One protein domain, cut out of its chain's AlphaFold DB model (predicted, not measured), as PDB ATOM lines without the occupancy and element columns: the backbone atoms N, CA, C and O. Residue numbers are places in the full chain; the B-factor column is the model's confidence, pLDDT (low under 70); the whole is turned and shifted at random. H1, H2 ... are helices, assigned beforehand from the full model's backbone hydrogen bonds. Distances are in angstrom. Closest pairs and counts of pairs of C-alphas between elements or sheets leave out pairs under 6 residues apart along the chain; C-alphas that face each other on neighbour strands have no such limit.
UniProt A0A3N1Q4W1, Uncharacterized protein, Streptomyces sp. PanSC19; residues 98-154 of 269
ATOM      1  N   ARG A  98     211.498 171.982 135.150       86.81
ATOM      2  CA  ARG A  98     212.895 171.800 135.572       86.81
ATOM      3  C   ARG A  98     213.302 172.785 136.671       86.81
ATOM      4  O   ARG A  98     213.948 172.375 137.631       86.81
ATOM      5  N   ALA A  99     212.941 174.058 136.522       85.31
ATOM      6  CA  ALA A  99     213.269 175.105 137.485       85.31
ATOM      7  C   ALA A  99     212.492 174.919 138.796       85.31
ATOM      8  O   ALA A  99     213.074 175.082 139.866       85.31
ATOM      9  N   ALA A 100     211.226 174.497 138.708       88.62
ATOM     10  CA  ALA A 100     210.408 174.143 139.864       88.62
ATOM     11  C   ALA A 100     211.028 172.977 140.655       88.62
ATOM     12  O   ALA A 100     211.234 173.085 141.861       88.62
ATOM     13  N   ARG A 101     211.424 171.888 139.975       89.25
ATOM     14  CA  ARG A 101     212.079 170.731 140.619       89.25
ATOM     15  C   ARG A 101     213.406 171.084 141.288       89.25
ATOM     16  O   ARG A 101     213.707 170.575 142.367       89.25
ATOM     17  N   GLU A 102     214.214 171.924 140.646       89.06
ATOM     18  CA  GLU A 102     215.483 172.381 141.213       89.06
ATOM     19  C   GLU A 102     215.260 173.223 142.474       89.06
ATOM     20  O   GLU A 102     215.871 172.937 143.505       89.06
ATOM     21  N   LEU A 103     214.352 174.202 142.415       90.00
ATOM     22  CA  LEU A 103     214.025 175.041 143.566       90.00
ATOM     23  C   LEU A 103     213.438 174.206 144.714       90.00
ATOM     24  O   LEU A 103     213.941 174.290 145.830       90.00
ATOM     25  N   GLN A 104     212.508 173.290 144.426       90.81
ATOM     26  CA  GLN A 104     211.945 172.378 145.425       90.81
ATOM     27  C   GLN A 104     213.022 171.542 146.127       90.81
ATOM     28  O   GLN A 104     212.958 171.311 147.334       90.81
ATOM     29  N   ARG A 105     214.042 171.074 145.396       90.94
ATOM     30  CA  ARG A 105     215.162 170.335 145.995       90.94
ATOM     31  C   ARG A 105     215.947 171.209 146.976       90.94
ATOM     32  O   ARG A 105     216.351 170.713 148.029       90.94
ATOM     33  N   LEU A 106     216.175 172.477 146.635       91.56
ATOM     34  CA  LEU A 106     216.850 173.434 147.513       91.56
ATOM     35  C   LEU A 106     215.989 173.762 148.742       91.56
ATOM     36  O   LEU A 106     216.507 173.718 149.856       91.56
ATOM     37  N   ASP A 107     214.687 173.993 148.569       91.81
ATOM     38  CA  ASP A 107     213.745 174.272 149.664       91.81
ATOM     39  C   ASP A 107     213.599 173.089 150.627       91.81
ATOM     40  O   ASP A 107     213.590 173.265 151.848       91.81
ATOM     41  N   ASN A 108     213.583 171.862 150.101       91.00
ATOM     42  CA  ASN A 108     213.591 170.655 150.922       91.00
ATOM     43  C   ASN A 108     214.884 170.559 151.742       91.00
ATOM     44  O   ASN A 108     214.839 170.241 152.931       91.00
ATOM     45  N   LYS A 109     216.042 170.863 151.135       90.56
ATOM     46  CA  LYS A 109     217.327 170.892 151.849       90.56
ATOM     47  C   LYS A 109     217.307 171.942 152.963       90.56
ATOM     48  O   LYS A 109     217.681 171.613 154.086       90.56
ATOM     49  N   ARG A 110     216.824 173.153 152.667       89.44
ATOM     50  CA  ARG A 110     216.662 174.247 153.635       89.44
ATOM     51  C   ARG A 110     215.763 173.829 154.799       89.44
ATOM     52  O   ARG A 110     216.181 173.913 155.945       89.44
ATOM     53  N   THR A 111     214.588 173.270 154.511       89.94
ATOM     54  CA  THR A 111     213.637 172.778 155.525       89.94
ATOM     55  C   THR A 111     214.255 171.706 156.420       89.94
ATOM     56  O   THR A 111     214.064 171.711 157.634       89.94
ATOM     57  N   VAL A 112     215.009 170.765 155.843       89.19
ATOM     58  CA  VAL A 112     215.706 169.730 156.622       89.19
ATOM     59  C   VAL A 112     216.773 170.349 157.524       89.19
ATOM     60  O   VAL A 112     216.881 169.948 158.681       89.19
ATOM     61  N   GLN A 113     217.548 171.312 157.022       84.19
ATOM     62  CA  GLN A 113     218.555 172.023 157.815       84.19
ATOM     63  C   GLN A 113     217.909 172.814 158.959       84.19
ATOM     64  O   GLN A 113     218.341 172.681 160.100       84.19
ATOM     65  N   GLU A 114     216.830 173.543 158.684       86.25
ATOM     66  CA  GLU A 114     216.079 174.318 159.674       86.25
ATOM     67  C   GLU A 114     215.461 173.425 160.756       86.25
ATOM     68  O   GLU A 114     215.611 173.697 161.943       86.25
ATOM     69  N   ARG A 115     214.843 172.297 160.379       86.62
ATOM     70  CA  ARG A 115     214.299 171.329 161.347       86.62
ATOM     71  C   ARG A 115     215.379 170.700 162.217       86.62
ATOM     72  O   ARG A 115     215.144 170.490 163.403       86.62
ATOM     73  N   ARG A 116     216.550 170.395 161.646       83.25
ATOM     74  CA  ARG A 116     217.699 169.900 162.419       83.25
ATOM     75  C   ARG A 116     218.163 170.954 163.418       83.25
ATOM     76  O   ARG A 116     218.234 170.646 164.598       83.25
ATOM     77  N   ALA A 117     218.391 172.186 162.964       81.12
ATOM     78  CA  ALA A 117     218.825 173.284 163.823       81.12
ATOM     79  C   ALA A 117     217.799 173.589 164.927       81.12
ATOM     80  O   ALA A 117     218.169 173.679 166.089       81.12
ATOM     81  N   SER A 118     216.505 173.669 164.602       84.75
ATOM     82  CA  SER A 118     215.441 173.902 165.586       84.75
ATOM     83  C   SER A 118     215.297 172.749 166.579       84.75
ATOM     84  O   SER A 118     215.110 173.000 167.769       84.75
ATOM     85  N   GLY A 119     215.412 171.500 166.116       83.81
ATOM     86  CA  GLY A 119     215.426 170.331 166.989       83.81
ATOM     87  C   GLY A 119     216.593 170.393 167.971       83.81
ATOM     88  O   GLY A 119     216.381 170.321 169.175       83.81
ATOM     89  N   THR A 120     217.808 170.625 167.471       83.25
ATOM     90  CA  THR A 120     219.003 170.777 168.307       83.25
ATOM     91  C   THR A 120     218.886 171.969 169.261       83.25
ATOM     92  O   THR A 120     219.194 171.835 170.438       83.25
ATOM     93  N   ALA A 121     218.365 173.111 168.808       83.56
ATOM     94  CA  ALA A 121     218.148 174.287 169.649       83.56
ATOM     95  C   ALA A 121     217.181 173.999 170.804       83.56
ATOM     96  O   ALA A 121     217.440 174.417 171.925       83.56
ATOM     97  N   GLY A 122     216.101 173.253 170.552       82.38
ATOM     98  CA  GLY A 122     215.165 172.837 171.598       82.38
ATOM     99  C   GLY A 122     215.798 171.900 172.631       82.38
ATOM    100  O   GLY A 122     215.482 171.998 173.810       82.38
ATOM    101  N   TRP A 123     216.723 171.034 172.207       78.25
ATOM    102  CA  TRP A 123     217.493 170.173 173.113       78.25
ATOM    103  C   TRP A 123     218.532 170.942 173.938       78.25
ATOM    104  O   TRP A 123     218.813 170.560 175.068       78.25
ATOM    105  N   LEU A 124     219.101 172.014 173.380       77.56
ATOM    106  CA  LEU A 124     220.097 172.870 174.037       77.56
ATOM    107  C   LEU A 124     219.470 174.026 174.836       77.56
ATOM    108  O   LEU A 124     220.188 174.775 175.500       77.56
ATOM    109  N   ALA A 125     218.154 174.215 174.744       82.06
ATOM    110  CA  ALA A 125     217.471 175.332 175.368       82.06
ATOM    111  C   ALA A 125     217.491 175.201 176.894       82.06
ATOM    112  O   ALA A 125     217.068 174.197 177.467       82.06
ATOM    113  N   VAL A 126     217.924 176.270 177.557       84.00
ATOM    114  CA  VAL A 126     217.696 176.439 178.991       84.00
ATOM    115  C   VAL A 126     216.191 176.656 179.209       84.00
ATOM    116  O   VAL A 126     215.594 177.433 178.452       84.00
ATOM    117  N   PRO A 127     215.565 176.008 180.212       84.50
ATOM    118  CA  PRO A 127     214.142 176.177 180.488       84.50
ATOM    119  C   PRO A 127     213.745 177.649 180.635       84.50
ATOM    120  O   PRO A 127     214.479 178.457 181.214       84.50
ATOM    121  N   GLY A 128     212.564 177.999 180.123       86.12
ATOM    122  CA  GLY A 128     212.035 179.345 180.264       86.12
ATOM    123  C   GLY A 128     211.707 179.661 181.728       86.12
ATOM    124  O   GLY A 128     211.444 178.752 182.514       86.12
ATOM    125  N   PRO A 129     211.623 180.947 182.124       84.31
ATOM    126  CA  PRO A 129     211.341 181.324 183.513       84.31
ATOM    127  C   PRO A 129     210.052 180.722 184.096       84.31
ATOM    128  O   PRO A 129     209.948 180.553 185.306       84.31
ATOM    129  N   ARG A 130     209.065 180.407 183.245       86.12
ATOM    130  CA  ARG A 130     207.797 179.776 183.646       86.12
ATOM    131  C   ARG A 130     207.907 178.266 183.852       86.12
ATOM    132  O   ARG A 130     207.080 177.712 184.562       86.12
ATOM    133  N   ASP A 131     208.915 177.634 183.264       85.38
ATOM    134  CA  ASP A 131     209.099 176.180 183.268       85.38
ATOM    135  C   ASP A 131     209.956 175.707 184.452       85.38
ATOM    136  O   ASP A 131     210.109 174.510 184.669       85.38
ATOM    137  N   LEU A 132     210.526 176.649 185.214       85.88
ATOM    138  CA  LEU A 132     211.373 176.352 186.365       85.88
ATOM    139  C   LEU A 132     210.569 175.982 187.613       85.88
ATOM    140  O   LEU A 132     211.060 175.195 188.406       85.88
ATOM    141  N   ASP A 133     209.385 176.569 187.819       85.38
ATOM    142  CA  ASP A 133     208.523 176.362 189.004       85.38
ATOM    143  C   ASP A 133     209.283 176.299 190.355       85.38
ATOM    144  O   ASP A 133     208.998 175.497 191.240       85.38
ATOM    145  N   GLY A 134     210.319 177.132 190.507       83.00
ATOM    146  CA  GLY A 134     211.174 177.175 191.701       83.00
ATOM    147  C   GLY A 134     212.305 176.134 191.760       83.00
ATOM    148  O   GLY A 134     213.154 176.229 192.646       83.00
ATOM    149  N   ASP A 135     212.383 175.198 190.815       85.69
ATOM    150  CA  ASP A 135     213.463 174.220 190.693       85.69
ATOM    151  C   ASP A 135     214.591 174.725 189.779       85.69
ATOM    152  O   ASP A 135     214.615 174.536 188.560       85.69
ATOM    153  N   LEU A 136     215.589 175.354 190.398       86.00
ATOM    154  CA  LEU A 136     216.784 175.824 189.697       86.00
ATOM    155  C   LEU A 136     217.709 174.683 189.243       86.00
ATOM    156  O   LEU A 136     218.604 174.935 188.436       86.00
ATOM    157  N   SER A 137     217.512 173.441 189.704       83.56
ATOM    158  CA  SER A 137     218.338 172.305 189.265       83.56
ATOM    159  C   SER A 137     218.126 171.967 187.784       83.56
ATOM    160  O   SER A 137     219.012 171.405 187.138       83.56
ATOM    161  N   LEU A 138     216.992 172.393 187.216       81.94
ATOM    162  CA  LEU A 138     216.674 172.270 185.794       81.94
ATOM    163  C   LEU A 138     217.590 173.120 184.896       81.94
ATOM    164  O   LEU A 138     217.738 172.805 183.719       81.94
ATOM    165  N   LEU A 139     218.239 174.158 185.439       81.88
ATOM    166  CA  LEU A 139     219.158 175.030 184.692       81.88
ATOM    167  C   LEU A 139     220.530 174.395 184.435       81.88
ATOM    168  O   LEU A 139     221.235 174.816 183.523       81.88
ATOM    169  N   SER A 140     220.931 173.423 185.253       77.19
ATOM    170  CA  SER A 140     222.261 172.802 185.212       77.19
ATOM    171  C   SER A 140     222.204 171.315 184.871       77.19
ATOM    172  O   SER A 140     223.137 170.573 185.174       77.19
ATOM    173  N   ARG A 141     221.077 170.845 184.330       72.50
ATOM    174  CA  ARG A 141     220.886 169.432 184.019       72.50
ATOM    175  C   ARG A 141     221.665 169.091 182.751       72.50
ATOM    176  O   ARG A 141     221.301 169.534 181.666       72.50
ATOM    177  N   ASP A 142     222.719 168.292 182.892       64.62
ATOM    178  CA  ASP A 142     223.445 167.755 181.742       64.62
ATOM    179  C   ASP A 142     222.552 166.766 180.985       64.62
ATOM    180  O   ASP A 142     222.133 165.732 181.516       64.62
ATOM    181  N   TYR A 143     222.267 167.076 179.723       65.25
ATOM    182  CA  TYR A 143     221.662 166.127 178.798       65.25
ATOM    183  C   TYR A 143     222.775 165.240 178.230       65.25
ATOM    184  O   TYR A 143     223.651 165.705 177.502       65.25
ATOM    185  N   GLY A 144     222.766 163.950 178.577       61.31
ATOM    186  CA  GLY A 144     223.717 162.983 178.022       61.31
ATOM    187  C   GLY A 144     223.659 162.959 176.488       61.31
ATOM    188  O   GLY A 144     222.571 162.912 175.917       61.31
ATOM    189  N   GLY A 145     224.824 162.990 175.832       61.19
ATOM    190  CA  GLY A 145     224.944 163.080 174.367       61.19
ATOM    191  C   GLY A 145     225.116 164.502 173.816       61.19
ATOM    192  O   GLY A 145     225.010 164.699 172.607       61.19
ATOM    193  N   MET A 146     225.368 165.493 174.680       63.06
ATOM    194  CA  MET A 146     225.731 166.849 174.270       63.06
ATOM    195  C   MET A 146     227.170 166.881 173.728       63.06
ATOM    196  O   MET A 146     228.127 167.045 174.481       63.06
ATOM    197  N   GLU A 147     227.313 166.739 172.413       70.19
ATOM    198  CA  GLU A 147     228.574 167.012 171.718       70.19
ATOM    199  C   GLU A 147     228.696 168.526 171.438       70.19
ATOM    200  O   GLU A 147     227.721 169.135 170.975       70.19
ATOM    201  N   PRO A 148     229.855 169.169 171.687       65.75
ATOM    202  CA  PRO A 148     230.072 170.598 171.427       65.75
ATOM    203  C   PRO A 148     229.713 171.040 170.000       65.75
ATOM    204  O   PRO A 148     229.265 172.165 169.783       65.75
ATOM    205  N   GLU A 149     229.847 170.144 169.026       68.44
ATOM    206  CA  GLU A 149     229.523 170.357 167.613       68.44
ATOM    207  C   GLU A 149     228.022 170.613 167.372       68.44
ATOM    208  O   GLU A 149     227.634 171.164 166.342       68.44
ATOM    209  N   LEU A 150     227.153 170.255 168.321       72.81
ATOM    210  CA  LEU A 150     225.724 170.559 168.244       72.81
ATOM    211  C   LEU A 150     225.438 172.039 168.519       72.81
ATOM    212  O   LEU A 150     224.535 172.601 167.897       72.81
ATOM    213  N   LEU A 151     226.217 172.695 169.385       72.25
ATOM    214  CA  LEU A 151     226.065 174.128 169.663       72.25
ATOM    215  C   LEU A 151     226.394 174.972 168.430       72.25
ATOM    216  O   LEU A 151     225.634 175.881 168.096       72.25
ATOM    217  N   SER A 152     227.462 174.629 167.709       71.69
ATOM    218  CA  SER A 152     227.850 175.338 166.483       71.69
ATOM    219  C   SER A 152     226.832 175.162 165.351       71.69
ATOM    220  O   SER A 152     226.618 176.060 164.538       71.69
ATOM    221  N   SER A 153     226.091 174.049 165.340       70.31
ATOM    222  CA  SER A 153     224.990 173.855 164.388       70.31
ATOM    223  C   SER A 153     223.804 174.814 164.597       70.31
ATOM    224  O   SER A 153     223.018 175.016 163.671       70.31
ATOM    225  N   VAL A 154     223.681 175.412 165.791       70.56
ATOM    226  CA  VAL A 154     222.587 176.324 166.172       70.56
ATOM    227  C   VAL A 154     223.051 177.779 166.237       70.56
ATOM    228  O   VAL A 154     222.359 178.665 165.742       70.56
TER     229      VAL A 154
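AT A GLANCE: This is residues 98 to 154 of the 269 residues of an uncharacterized protein of Streptomyces sp. PanSC19 (UniProt A0A3N1Q4W1). What is the shape? One long helix, H1, makes most of the length, and its residues 98 to 112 stick out as a free arm. After residue 124 of H1 the backbone swings out through a loop, whose residues 129 to 135 stick out, and the short helix H2, then folds back so that the short helix H3 packs on residues 117 to 124 of H1. What are the figures? The printed part has 57 residues with three named helices, in the order H1, H2, H3, and no named strand; it is all helix and extended, with a radius of gyration of the C-alphas of 16.8 A and spans of 56 by 25 by 13 A.

IN THESE COORDINATES: Where is the long helix? H1 is residues 98 to 124, 39.1 A from C-alpha 98 at (212.895, 171.800, 135.572) to C-alpha 124 at (220.097, 172.870, 174.037). Where are the others? H2 is residues 136 to 140, 7.7 A long. H3 is residues 148 to 154, 10.8 A long, and ends with C-alpha 154 at (222.587, 176.324, 166.172).

HOW THE PARTS SIT: What touches H1? H3 touches it, at residues 117 to 124 of H1 alone; the closest C-alphas, of Ala 117 and Val 154, are 5.4 A apart. Their lines stand at a steep tilt of 53 degrees, opposite ways. Where is H2? It is apart from H1 and from H3. How do the backbones run? In H1 every O i to N i+4 pair is within hydrogen-bond range. H2 has 0 of 1 and H3 1 of 3, beside O i to N i+3 pairs of 2 of 2 and 3 of 4.

THE WHOLE: How large is it? The two C-alphas farthest apart, of Arg 98 and Gly 134, are 56.4 A apart. Which links are long? H1 to H2 is a long link of 11 residues, H2 to H3 a short one of 7, and the printed part has no cut. Where is confidence low? The mean pLDDT of the printed part is 81.3, and residues 142 to 146 and 148 to 149 are under 70.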